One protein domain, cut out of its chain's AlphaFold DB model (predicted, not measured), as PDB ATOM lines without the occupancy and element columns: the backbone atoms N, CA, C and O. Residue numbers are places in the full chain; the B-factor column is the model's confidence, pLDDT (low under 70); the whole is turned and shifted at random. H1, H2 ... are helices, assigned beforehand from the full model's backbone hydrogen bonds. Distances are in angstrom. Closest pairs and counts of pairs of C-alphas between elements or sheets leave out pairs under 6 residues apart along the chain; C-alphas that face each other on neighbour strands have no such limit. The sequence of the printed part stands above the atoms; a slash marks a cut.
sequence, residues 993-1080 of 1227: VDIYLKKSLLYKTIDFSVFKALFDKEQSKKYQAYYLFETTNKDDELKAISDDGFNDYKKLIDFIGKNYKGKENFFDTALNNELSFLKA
ATOM      1  N   VAL A 993       1.891 -51.547  -4.213       78.81
ATOM      2  CA  VAL A 993       3.297 -51.343  -4.641       78.81
ATOM      3  C   VAL A 993       3.775 -52.392  -5.654       78.81
ATOM      4  O   VAL A 993       4.465 -52.030  -6.605       78.81
ATOM      5  N   ASP A 994       3.368 -53.659  -5.541       80.00
ATOM      6  CA  ASP A 994       3.632 -54.686  -6.566       80.00
ATOM      7  C   ASP A 994       3.012 -54.325  -7.935       80.00
ATOM      8  O   ASP A 994       3.647 -54.505  -8.979       80.00
ATOM      9  N   ILE A 995       1.808 -53.738  -7.938       80.12
ATOM     10  CA  ILE A 995       1.112 -53.299  -9.159       80.12
ATOM     11  C   ILE A 995       1.848 -52.115  -9.800       80.12
ATOM     12  O   ILE A 995       2.019 -52.088 -11.022       80.12
ATOM     13  N   TYR A 996       2.330 -51.164  -8.991       86.94
ATOM     14  CA  TYR A 996       3.213 -50.093  -9.461       86.94
ATOM     15  C   TYR A 996       4.520 -50.659 -10.042       86.94
ATOM     16  O   TYR A 996       4.892 -50.323 -11.166       86.94
ATOM     17  N   LEU A 997       5.207 -51.550  -9.316       84.12
ATOM     18  CA  LEU A 997       6.499 -52.102  -9.736       84.12
ATOM     19  C   LEU A 997       6.380 -52.820 -11.083       84.12
ATOM     20  O   LEU A 997       7.194 -52.570 -11.966       84.12
ATOM     21  N   LYS A 998       5.325 -53.616 -11.293       83.31
ATOM     22  CA  LYS A 998       5.035 -54.288 -12.575       83.31
ATOM     23  C   LYS A 998       4.770 -53.332 -13.747       83.31
ATOM     24  O   LYS A 998       4.921 -53.739 -14.898       83.31
ATOM     25  N   LYS A 999       4.381 -52.082 -13.472       83.44
ATOM     26  CA  LYS A 999       4.194 -51.008 -14.465       83.44
ATOM     27  C   LYS A 999       5.431 -50.117 -14.652       83.44
ATOM     28  O   LYS A 999       5.536 -49.466 -15.691       83.44
ATOM     29  N   SER A1000       6.329 -50.078 -13.667       88.94
ATOM     30  CA  SER A1000       7.470 -49.154 -13.610       88.94
ATOM     31  C   SER A1000       8.457 -49.309 -14.773       88.94
ATOM     32  O   SER A1000       8.619 -50.392 -15.346       88.94
ATOM     33  N   LEU A1001       9.136 -48.211 -15.115       91.56
ATOM     34  CA  LEU A1001       9.957 -48.062 -16.320       91.56
ATOM     35  C   LEU A1001      10.955 -49.213 -16.544       91.56
ATOM     36  O   LEU A1001      11.081 -49.708 -17.661       91.56
ATOM     37  N   LEU A1002      11.677 -49.642 -15.504       90.56
ATOM     38  CA  LEU A1002      12.807 -50.574 -15.637       90.56
ATOM     39  C   LEU A1002      12.484 -52.016 -15.200       90.56
ATOM     40  O   LEU A1002      13.386 -52.863 -15.152       90.56
ATOM     41  N   TYR A1003      11.213 -52.310 -14.910       87.69
ATOM     42  CA  TYR A1003      10.765 -53.652 -14.547       87.69
ATOM     43  C   TYR A1003      10.853 -54.627 -15.726       87.69
ATOM     44  O   TYR A1003      10.556 -54.292 -16.874       87.69
ATOM     45  N   LYS A1004      11.262 -55.861 -15.419       85.62
ATOM     46  CA  LYS A1004      11.428 -56.953 -16.380       85.62
ATOM     47  C   LYS A1004      10.349 -58.007 -16.140       85.62
ATOM     48  O   LYS A1004      10.468 -58.819 -15.224       85.62
ATOM     49  N   THR A1005       9.321 -58.008 -16.977       73.06
ATOM     50  CA  THR A1005       8.232 -58.988 -16.938       73.06
ATOM     51  C   THR A1005       8.766 -60.378 -17.292       73.06
ATOM     52  O   THR A1005       9.386 -60.566 -18.340       73.06
ATOM     53  N   ILE A1006       8.542 -61.350 -16.400       59.50
ATOM     54  CA  ILE A1006       8.892 -62.768 -16.613       59.50
ATOM     55  C   ILE A1006       7.666 -63.573 -17.071       59.50
ATOM     56  O   ILE A1006       7.794 -64.457 -17.913       59.50
ATOM     57  N   ASP A1007       6.489 -63.266 -16.518       56.31
ATOM     58  CA  ASP A1007       5.246 -64.005 -16.744       56.31
ATOM     59  C   ASP A1007       4.223 -63.140 -17.493       56.31
ATOM     60  O   ASP A1007       3.740 -62.126 -16.986       56.31
ATOM     61  N   PHE A1008       3.897 -63.559 -18.715       54.53
ATOM     62  CA  PHE A1008       2.938 -62.887 -19.591       54.53
ATOM     63  C   PHE A1008       1.472 -63.225 -19.257       54.53
ATOM     64  O   PHE A1008       0.568 -62.495 -19.667       54.53
ATOM     65  N   SER A1009       1.209 -64.297 -18.498       51.62
ATOM     66  CA  SER A1009      -0.154 -64.745 -18.175       51.62
ATOM     67  C   SER A1009      -0.859 -63.801 -17.195       51.62
ATOM     68  O   SER A1009      -2.010 -63.421 -17.415       51.62
ATOM     69  N   VAL A1010      -0.135 -63.332 -16.173       51.09
ATOM     70  CA  VAL A1010      -0.619 -62.345 -15.195       51.09
ATOM     71  C   VAL A1010      -0.947 -61.010 -15.872       51.09
ATOM     72  O   VAL A1010      -1.925 -60.361 -15.512       51.09
ATOM     73  N   PHE A1011      -0.175 -60.609 -16.889       47.16
ATOM     74  CA  PHE A1011      -0.432 -59.367 -17.622       47.16
ATOM     75  C   PHE A1011      -1.676 -59.476 -18.517       47.16
ATOM     76  O   PHE A1011      -2.501 -58.562 -18.530       47.16
ATOM     77  N   LYS A1012      -1.882 -60.624 -19.181       53.44
ATOM     78  CA  LYS A1012      -3.119 -60.901 -19.931       53.44
ATOM     79  C   LYS A1012      -4.358 -60.824 -19.029       53.44
ATOM     80  O   LYS A1012      -5.352 -60.226 -19.423       53.44
ATOM     81  N   ALA A1013      -4.274 -61.348 -17.804       55.41
ATOM     82  CA  ALA A1013      -5.360 -61.293 -16.821       55.41
ATOM     83  C   ALA A1013      -5.662 -59.881 -16.269       55.41
ATOM     84  O   ALA A1013      -6.756 -59.662 -15.757       55.41
ATOM     85  N   LEU A1014      -4.718 -58.936 -16.361       49.88
ATOM     86  CA  LEU A1014      -4.872 -57.561 -15.861       49.88
ATOM     87  C   LEU A1014      -5.250 -56.536 -16.944       49.88
ATOM     88  O   LEU A1014      -5.800 -55.490 -16.606       49.88
ATOM     89  N   PHE A1015      -4.936 -56.796 -18.220       54.59
ATOM     90  CA  PHE A1015      -5.049 -55.799 -19.300       54.59
ATOM     91  C   PHE A1015      -5.670 -56.320 -20.609       54.59
ATOM     92  O   PHE A1015      -5.679 -55.585 -21.596       54.59
ATOM     93  N   ASP A1016      -6.149 -57.570 -20.632       57.22
ATOM     94  CA  ASP A1016      -6.797 -58.248 -21.772       57.22
ATOM     95  C   ASP A1016      -6.029 -58.134 -23.108       57.22
ATOM     96  O   ASP A1016      -6.579 -57.917 -24.188       57.22
ATOM     97  N   LYS A1017      -4.697 -58.245 -23.022       55.56
ATOM     98  CA  LYS A1017      -3.768 -58.191 -24.158       55.56
ATOM     99  C   LYS A1017      -2.709 -59.277 -24.045       55.56
ATOM    100  O   LYS A1017      -2.158 -59.513 -22.971       55.56
ATOM    101  N   GLU A1018      -2.387 -59.903 -25.170       54.72
ATOM    102  CA  GLU A1018      -1.199 -60.751 -25.294       54.72
ATOM    103  C   GLU A1018       0.036 -59.873 -25.537       54.72
ATOM    104  O   GLU A1018      -0.065 -58.818 -26.164       54.72
ATOM    105  N   GLN A1019       1.197 -60.270 -25.008       57.47
ATOM    106  CA  GLN A1019       2.397 -59.428 -24.997       57.47
ATOM    107  C   GLN A1019       3.656 -60.179 -25.424       57.47
ATOM    108  O   GLN A1019       3.821 -61.359 -25.121       57.47
ATOM    109  N   SER A1020       4.563 -59.462 -26.103       64.62
ATOM    110  CA  SER A1020       5.774 -60.035 -26.708       64.62
ATOM    111  C   SER A1020       7.101 -59.565 -26.091       64.62
ATOM    112  O   SER A1020       8.151 -60.138 -26.397       64.62
ATOM    113  N   LYS A1021       7.088 -58.517 -25.248       76.94
ATOM    114  CA  LYS A1021       8.300 -57.798 -24.803       76.94
ATOM    115  C   LYS A1021       8.515 -57.843 -23.298       76.94
ATOM    116  O   LYS A1021       7.568 -57.778 -22.518       76.94
ATOM    117  N   LYS A1022       9.790 -57.864 -22.903       80.69
ATOM    118  CA  LYS A1022      10.247 -58.017 -21.511       80.69
ATOM    119  C   LYS A1022      10.169 -56.744 -20.662       80.69
ATOM    120  O   LYS A1022      10.051 -56.858 -19.450       80.69
ATOM    121  N   TYR A1023      10.261 -55.563 -21.268       85.31
ATOM    122  CA  TYR A1023      10.226 -54.265 -20.587       85.31
ATOM    123  C   TYR A1023       9.026 -53.470 -21.094       85.31
ATOM    124  O   TYR A1023       9.025 -53.005 -22.236       85.31
ATOM    125  N   GLN A1024       8.002 -53.373 -20.244       79.69
ATOM    126  CA  GLN A1024       6.674 -52.866 -20.604       79.69
ATOM    127  C   GLN A1024       6.448 -51.384 -20.281       79.69
ATOM    128  O   GLN A1024       5.545 -50.807 -20.867       79.69
ATOM    129  N   ALA A1025       7.249 -50.777 -19.390       87.50
ATOM    130  CA  ALA A1025       7.328 -49.328 -19.135       87.50
ATOM    131  C   ALA A1025       5.991 -48.564 -19.291       87.50
ATOM    132  O   ALA A1025       5.870 -47.635 -20.089       87.50
ATOM    133  N   TYR A1026       4.958 -48.983 -18.555       86.69
ATOM    134  CA  TYR A1026       3.567 -48.617 -18.845       86.69
ATOM    135  C   TYR A1026       3.342 -47.091 -18.842       86.69
ATOM    136  O   TYR A1026       2.707 -46.559 -19.749       86.69
ATOM    137  N   TYR A1027       3.907 -46.374 -17.863       88.50
ATOM    138  CA  TYR A1027       3.734 -44.921 -17.710       88.50
ATOM    139  C   TYR A1027       4.442 -44.102 -18.802       88.50
ATOM    140  O   TYR A1027       3.955 -43.034 -19.191       88.50
ATOM    141  N   LEU A1028       5.546 -44.634 -19.342       91.62
ATOM    142  CA  LEU A1028       6.214 -44.097 -20.523       91.62
ATOM    143  C   LEU A1028       5.255 -44.157 -21.711       91.62
ATOM    144  O   LEU A1028       4.868 -43.112 -22.223       91.62
ATOM    145  N   PHE A1029       4.796 -45.353 -22.087       87.75
ATOM    146  CA  PHE A1029       3.994 -45.541 -23.298       87.75
ATOM    147  C   PHE A1029       2.568 -44.985 -23.203       87.75
ATOM    148  O   PHE A1029       2.063 -44.472 -24.201       87.75
ATOM    149  N   GLU A1030       1.931 -44.965 -22.023       85.75
ATOM    150  CA  GLU A1030       0.652 -44.252 -21.846       85.75
ATOM    151  C   GLU A1030       0.804 -42.747 -22.148       85.75
ATOM    152  O   GLU A1030      -0.164 -42.090 -22.535       85.75
ATOM    153  N   THR A1031       2.012 -42.192 -22.011       88.06
ATOM    154  CA  THR A1031       2.308 -40.788 -22.315       88.06
ATOM    155  C   THR A1031       2.839 -40.610 -23.742       88.06
ATOM    156  O   THR A1031       2.271 -39.821 -24.497       88.06
ATOM    157  N   THR A1032       3.883 -41.346 -24.144       88.44
ATOM    158  CA  THR A1032       4.564 -41.178 -25.440       88.44
ATOM    159  C   THR A1032       3.741 -41.653 -26.626       88.44
ATOM    160  O   THR A1032       3.864 -41.073 -27.695       88.44
ATOM    161  N   ASN A1033       2.852 -42.643 -26.474       87.81
ATOM    162  CA  ASN A1033       2.120 -43.213 -27.617       87.81
ATOM    163  C   ASN A1033       0.926 -42.343 -28.070       87.81
ATOM    164  O   ASN A1033       0.086 -42.780 -28.859       87.81
ATOM    165  N   LYS A1034       0.859 -41.112 -27.551       85.62
ATOM    166  CA  LYS A1034       0.022 -39.998 -28.018       85.62
ATOM    167  C   LYS A1034       0.756 -39.111 -29.039       85.62
ATOM    168  O   LYS A1034       0.121 -38.273 -29.665       85.62
ATOM    169  N   ASP A1035       2.060 -39.320 -29.216       89.56
ATOM    170  CA  ASP A1035       2.873 -38.811 -30.319       89.56
ATOM    171  C   ASP A1035       3.106 -39.951 -31.321       89.56
ATOM    172  O   ASP A1035       3.630 -41.007 -30.955       89.56
ATOM    173  N   ASP A1036       2.682 -39.781 -32.576       88.00
ATOM    174  CA  ASP A1036       2.725 -40.877 -33.554       88.00
ATOM    175  C   ASP A1036       4.159 -41.246 -33.993       88.00
ATOM    176  O   ASP A1036       4.391 -42.395 -34.372       88.00
ATOM    177  N   GLU A1037       5.139 -40.338 -33.876       86.88
ATOM    178  CA  GLU A1037       6.548 -40.641 -34.174       86.88
ATOM    179  C   GLU A1037       7.158 -41.534 -33.084       86.88
ATOM    180  O   GLU A1037       7.756 -42.566 -33.389       86.88
ATOM    181  N   LEU A1038       6.959 -41.189 -31.804       87.44
ATOM    182  CA  LEU A1038       7.420 -42.008 -30.676       87.44
ATOM    183  C   LEU A1038       6.738 -43.385 -30.650       87.44
ATOM    184  O   LEU A1038       7.400 -44.407 -30.456       87.44
ATOM    185  N   LYS A1039       5.427 -43.415 -30.899       86.69
ATOM    186  CA  LYS A1039       4.605 -44.631 -30.985       86.69
ATOM    187  C   LYS A1039       5.085 -45.595 -32.069       86.69
ATOM    188  O   LYS A1039       5.158 -46.792 -31.817       86.69
ATOM    189  N   ALA A1040       5.449 -45.088 -33.250       81.00
ATOM    190  CA  ALA A1040       5.950 -45.908 -34.355       81.00
ATOM    191  C   ALA A1040       7.309 -46.578 -34.060       81.00
ATOM    192  O   ALA A1040       7.697 -47.513 -34.761       81.00
ATOM    193  N   ILE A1041       8.034 -46.120 -33.032       78.62
ATOM    194  CA  ILE A1041       9.325 -46.685 -32.614       78.62
ATOM    195  C   ILE A1041       9.150 -47.802 -31.567       78.62
ATOM    196  O   ILE A1041       9.961 -48.733 -31.540       78.62
ATOM    197  N   SER A1042       8.138 -47.719 -30.693       72.88
ATOM    198  CA  SER A1042       7.868 -48.725 -29.653       72.88
ATOM    199  C   SER A1042       6.446 -48.598 -29.089       72.88
ATOM    200  O   SER A1042       6.172 -47.725 -28.264       72.88
ATOM    201  N   ASP A1043       5.538 -49.476 -29.519       70.88
ATOM    202  CA  ASP A1043       4.129 -49.479 -29.119       70.88
ATOM    203  C   ASP A1043       3.796 -50.511 -28.021       70.88
ATOM    204  O   ASP A1043       3.005 -50.197 -27.128       70.88
ATOM    205  N   ASP A1044       4.423 -51.700 -28.039       69.19
ATOM    206  CA  ASP A1044       4.289 -52.761 -27.015       69.19
ATOM    207  C   ASP A1044       5.567 -53.037 -26.183       69.19
ATOM    208  O   ASP A1044       5.617 -54.000 -25.410       69.19
ATOM    209  N   GLY A1045       6.597 -52.188 -26.306       81.75
ATOM    210  CA  GLY A1045       7.773 -52.158 -25.427       81.75
ATOM    211  C   GLY A1045       9.052 -52.825 -25.958       81.75
ATOM    212  O   GLY A1045       9.223 -53.096 -27.148       81.75
ATOM    213  N   PHE A1046      10.008 -53.092 -25.059       86.50
ATOM    214  CA  PHE A1046      11.368 -53.512 -25.434       86.50
ATOM    215  C   PHE A1046      11.766 -54.902 -24.922       86.50
ATOM    216  O   PHE A1046      11.415 -55.329 -23.827       86.50
ATOM    217  N   ASN A1047      12.573 -55.617 -25.710       84.25
ATOM    218  CA  ASN A1047      13.160 -56.910 -25.320       84.25
ATOM    219  C   ASN A1047      14.498 -56.797 -24.569       84.25
ATOM    220  O   ASN A1047      15.028 -57.805 -24.103       84.25
ATOM    221  N   ASP A1048      15.036 -55.584 -24.471       84.94
ATOM    222  CA  ASP A1048      16.341 -55.266 -23.906       84.94
ATOM    223  C   ASP A1048      16.291 -53.879 -23.244       84.94
ATOM    224  O   ASP A1048      15.692 -52.949 -23.790       84.94
ATOM    225  N   TYR A1049      16.934 -53.738 -22.082       86.06
ATOM    226  CA  TYR A1049      16.924 -52.490 -21.316       86.06
ATOM    227  C   TYR A1049      17.733 -51.384 -21.996       86.06
ATOM    228  O   TYR A1049      17.407 -50.207 -21.835       86.06
ATOM    229  N   LYS A1050      18.793 -51.723 -22.745       88.81
ATOM    230  CA  LYS A1050      19.643 -50.701 -23.354       88.81
ATOM    231  C   LYS A1050      18.912 -50.061 -24.523       88.81
ATOM    232  O   LYS A1050      18.968 -48.847 -24.652       88.81
ATOM    233  N   LYS A1051      18.117 -50.827 -25.276       89.94
ATOM    234  CA  LYS A1051      17.164 -50.280 -26.258       89.94
ATOM    235  C   LYS A1051      16.122 -49.344 -25.634       89.94
ATOM    236  O   LYS A1051      15.858 -48.304 -26.225       89.94
ATOM    237  N   LEU A1052      15.587 -49.659 -24.450       91.44
ATOM    238  CA  LEU A1052      14.655 -48.781 -23.726       91.44
ATOM    239  C   LEU A1052      15.314 -47.460 -23.285       91.44
ATOM    240  O   LEU A1052      14.778 -46.385 -23.545       91.44
ATOM    241  N   ILE A1053      16.486 -47.520 -22.644       92.25
ATOM    242  CA  ILE A1053      17.179 -46.309 -22.173       92.25
ATOM    243  C   ILE A1053      17.700 -45.485 -23.358       92.25
ATOM    244  O   ILE A1053      17.595 -44.262 -23.349       92.25
ATOM    245  N   ASP A1054      18.192 -46.134 -24.416       91.69
ATOM    246  CA  ASP A1054      18.559 -45.464 -25.664       91.69
ATOM    247  C   ASP A1054      17.350 -44.846 -26.386       91.69
ATOM    248  O   ASP A1054      17.528 -43.847 -27.073       91.69
ATOM    249  N   PHE A1055      16.141 -45.410 -26.268       93.81
ATOM    250  CA  PHE A1055      14.923 -44.820 -26.834       93.81
ATOM    251  C   PHE A1055      14.567 -43.502 -26.143       93.81
ATOM    252  O   PHE A1055      14.338 -42.510 -26.833       93.81
ATOM    253  N   ILE A1056      14.592 -43.468 -24.806       93.81
ATOM    254  CA  ILE A1056      14.426 -42.220 -24.046       93.81
ATOM    255  C   ILE A1056      15.552 -41.251 -24.419       93.81
ATOM    256  O   ILE A1056      15.301 -40.147 -24.892       93.81
ATOM    257  N   GLY A1057      16.807 -41.686 -24.286       92.38
ATOM    258  CA  GLY A1057      17.965 -40.818 -24.454       92.38
ATOM    259  C   GLY A1057      18.126 -40.231 -25.860       92.38
ATOM    260  O   GLY A1057      18.526 -39.075 -25.985       92.38
ATOM    261  N   LYS A1058      17.778 -40.969 -26.924       92.69
ATOM    262  CA  LYS A1058      17.783 -40.443 -28.303       92.69
ATOM    263  C   LYS A1058      16.689 -39.400 -28.501       92.69
ATOM    264  O   LYS A1058      16.994 -38.288 -28.927       92.69
ATOM    265  N   ASN A1059      15.452 -39.752 -28.158       93.81
ATOM    266  CA  ASN A1059      14.268 -38.987 -28.548       93.81
ATOM    267  C   ASN A1059      13.868 -37.884 -27.555       93.81
ATOM    268  O   ASN A1059      12.974 -37.111 -27.867       93.81
ATOM    269  N   TYR A1060      14.514 -37.787 -26.385       92.75
ATOM    270  CA  TYR A1060      14.220 -36.757 -25.378       92.75
ATOM    271  C   TYR A1060      14.242 -35.331 -25.950       92.75
ATOM    272  O   TYR A1060      13.358 -34.534 -25.647       92.75
ATOM    273  N   LYS A1061      15.234 -35.018 -26.796       90.38
ATOM    274  CA  LYS A1061      15.407 -33.673 -27.358       90.38
ATOM    275  C   LYS A1061      14.358 -33.380 -28.436       90.38
ATOM    276  O   LYS A1061      14.341 -34.057 -29.460       90.38
ATOM    277  N   GLY A1062      13.540 -32.351 -28.225       87.44
ATOM    278  CA  GLY A1062      12.381 -32.005 -29.054       87.44
ATOM    279  C   GLY A1062      11.078 -32.729 -28.681       87.44
ATOM    280  O   GLY A1062      10.075 -32.554 -29.371       87.44
ATOM    281  N   LYS A1063      11.078 -33.549 -27.619       92.06
ATOM    282  CA  LYS A1063       9.902 -34.254 -27.065       92.06
ATOM    283  C   LYS A1063       9.913 -34.232 -25.526       92.06
ATOM    284  O   LYS A1063       9.309 -35.093 -24.883       92.06
ATOM    285  N   GLU A1064      10.619 -33.275 -24.924       91.12
ATOM    286  CA  GLU A1064      10.950 -33.219 -23.496       91.12
ATOM    287  C   GLU A1064       9.695 -33.338 -22.621       91.12
ATOM    288  O   GLU A1064       9.661 -34.122 -21.671       91.12
ATOM    289  N   ASN A1065       8.621 -32.635 -23.000       89.50
ATOM    290  CA  ASN A1065       7.357 -32.634 -22.267       89.50
ATOM    291  C   ASN A1065       6.678 -34.015 -22.203       89.50
ATOM    292  O   ASN A1065       5.999 -34.286 -21.214       89.50
ATOM    293  N   PHE A1066       6.874 -34.913 -23.175       91.75
ATOM    294  CA  PHE A1066       6.350 -36.283 -23.113       91.75
ATOM    295  C   PHE A1066       7.108 -37.125 -22.083       91.75
ATOM    296  O   PHE A1066       6.480 -37.826 -21.291       91.75
ATOM    297  N   PHE A1067       8.440 -37.035 -22.051       93.38
ATOM    298  CA  PHE A1067       9.262 -37.810 -21.117       93.38
ATOM    299  C   PHE A1067       9.182 -37.274 -19.682       93.38
ATOM    300  O   PHE A1067       9.096 -38.068 -18.746       93.38
ATOM    301  N   ASP A1068       9.127 -35.953 -19.494       90.31
ATOM    302  CA  ASP A1068       8.921 -35.358 -18.170       90.31
ATOM    303  C   ASP A1068       7.478 -35.518 -17.668       90.31
ATOM    304  O   ASP A1068       7.272 -35.752 -16.477       90.31
ATOM    305  N   THR A1069       6.469 -35.500 -18.549       90.88
ATOM    306  CA  THR A1069       5.097 -35.876 -18.155       90.88
ATOM    307  C   THR A1069       5.028 -37.354 -17.768       90.88
ATOM    308  O   THR A1069       4.428 -37.669 -16.745       90.88
ATOM    309  N   ALA A1070       5.689 -38.257 -18.502       92.62
ATOM    310  CA  ALA A1070       5.755 -39.678 -18.156       92.62
ATOM    311  C   ALA A1070       6.421 -39.927 -16.793       92.62
ATOM    312  O   ALA A1070       5.877 -40.660 -15.968       92.62
ATOM    313  N   LEU A1071       7.545 -39.254 -16.524       91.62
ATOM    314  CA  LEU A1071       8.201 -39.272 -15.217       91.62
ATOM    315  C   LEU A1071       7.257 -38.758 -14.120       91.62
ATOM    316  O   LEU A1071       7.043 -39.451 -13.129       91.62
ATOM    317  N   ASN A1072       6.630 -37.593 -14.302       87.38
ATOM    318  CA  ASN A1072       5.693 -37.031 -13.322       87.38
ATOM    319  C   ASN A1072       4.452 -37.920 -13.095       87.38
ATOM    320  O   ASN A1072       3.962 -38.005 -11.966       87.38
ATOM    321  N   ASN A1073       3.982 -38.629 -14.126       89.81
ATOM    322  CA  ASN A1073       2.938 -39.648 -14.013       89.81
ATOM    323  C   ASN A1073       3.412 -40.818 -13.140       89.81
ATOM    324  O   ASN A1073       2.772 -41.118 -12.133       89.81
ATOM    325  N   GLU A1074       4.549 -41.442 -13.464       91.12
ATOM    326  CA  GLU A1074       5.099 -42.576 -12.705       91.12
ATOM    327  C   GLU A1074       5.355 -42.209 -11.232       91.12
ATOM    328  O   GLU A1074       4.952 -42.943 -10.331       91.12
ATOM    329  N   LEU A1075       5.902 -41.016 -10.968       85.94
ATOM    330  CA  LEU A1075       6.076 -40.465  -9.618       85.94
ATOM    331  C   LEU A1075       4.753 -40.270  -8.861       85.94
ATOM    332  O   LEU A1075       4.704 -40.441  -7.641       85.94
ATOM    333  N   SER A1076       3.683 -39.901  -9.561       85.81
ATOM    334  CA  SER A1076       2.367 -39.669  -8.958       85.81
ATOM    335  C   SER A1076       1.627 -40.974  -8.669       85.81
ATOM    336  O   SER A1076       1.022 -41.108  -7.605       85.81
ATOM    337  N   PHE A1077       1.752 -41.978  -9.544       87.69
ATOM    338  CA  PHE A1077       1.297 -43.339  -9.256       87.69
ATOM    339  C   PHE A1077       2.088 -43.975  -8.101       87.69
ATOM    340  O   PHE A1077       1.471 -44.560  -7.216       87.69
ATOM    341  N   LEU A1078       3.413 -43.790  -8.039       84.56
ATOM    342  CA  LEU A1078       4.248 -44.243  -6.919       84.56
ATOM    343  C   LEU A1078       3.768 -43.663  -5.579       84.56
ATOM    344  O   LEU A1078       3.525 -44.411  -4.633       84.56
ATOM    345  N   LYS A1079       3.574 -42.338  -5.509       78.44
ATOM    346  CA  LYS A1079       3.007 -41.658  -4.331       78.44
ATOM    347  C   LYS A1079       1.631 -42.219  -3.963       78.44
ATOM    348  O   LYS A1079       1.391 -42.527  -2.799       78.44
ATOM    349  N   ALA A1080       0.741 -42.395  -4.943       82.19
ATOM    350  CA  ALA A1080      -0.593 -42.943  -4.709       82.19
ATOM    351  C   ALA A1080      -0.550 -44.358  -4.101       82.19
ATOM    352  O   ALA A1080      -1.237 -44.609  -3.109       82.19
TER     353      ALA A1080
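What this domain is: This is residues 993 to 1080 of the 1227 residues of an uncharacterized protein of Halarcobacter ebronensis (UniProt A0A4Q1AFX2). The long helix H6 and the short helix H3 pack side by side, H3 being the helix nearest to the mean of the C-alphas; H1 meets the last part of H6, H4 makes a corner with H3, and H5 comes close to the early part of H6. H2 sits off at the other end of the longest axis, where it touches no helix. The printed part has 88 residues with six named helices, H1 to H6 in order along the chain, and no named strand; the class is all helix. The whole is compact, with a radius of gyration of the C-alphas of 12.6 A, and spans 36 by 28 by 22 A.

Where its parts are: H6, residues 1064 to 1080, is the longest helix at 24.1 A and ends with C-alpha 1080 at (-0.593, -42.943, -4.709). H3 holds residues 1026 to 1032 over 10.0 A, beginning with C-alpha 1026 at (3.567, -48.617, -18.845). H1, residues 993 to 999, begins with C-alpha 993 at (3.297, -51.343, -4.641) and measures 9.9 A. H4 holds residues 1036 to 1041 over 8.8 A, H5 residues 1049 to 1059 over 15.5 A, and H2 residues 1008 to 1015 over 10.7 A.

How they stand to each other: H6 touches H3 at a shallow tilt of 29 degrees, opposite ways; their closest C-alphas, those of Ala 1070 and Leu 1028, are 5.0 A apart. With residues 1077 to 1078 alone, H6 only just touches H1, with 3 pairs of C-alphas within 8 A; the closest are those of Leu 1078 and Tyr 996, at 6.5 A. H1 and H3 are close but not clearly touching, with the C-alphas of Lys 999 and Tyr 1026 closest at 5.0 A. H3 and H4 touch only at the corner, and only just, with 3 pairs within 8 A; the closest C-alphas, of Thr 1032 and Leu 1038, are 6.0 A apart. H5 is close to H6 but not clearly touching, at a steep tilt of 50 degrees, with the C-alphas of Ile 1056 and Phe 1067 closest at 7.4 A. H2 is apart from H6, H4 and H5, among others. Every O i to N i+4 pair is within hydrogen-bond range in H1, H2, H5 and H6; in H3 it is 2 of 3 and in H4 1 of 2.

The domain as a whole: The two C-alphas farthest apart, those of Ser 1009 and Gly 1062, are 36.7 A apart. The printed part has no cut and no long link; the links H3 to H4 and H5 to H6 are tight. The mean pLDDT of the printed part is 81.1, and it is under 70 in residues 1006 to 1020 and in residue 1044; the mean of H2 is 52.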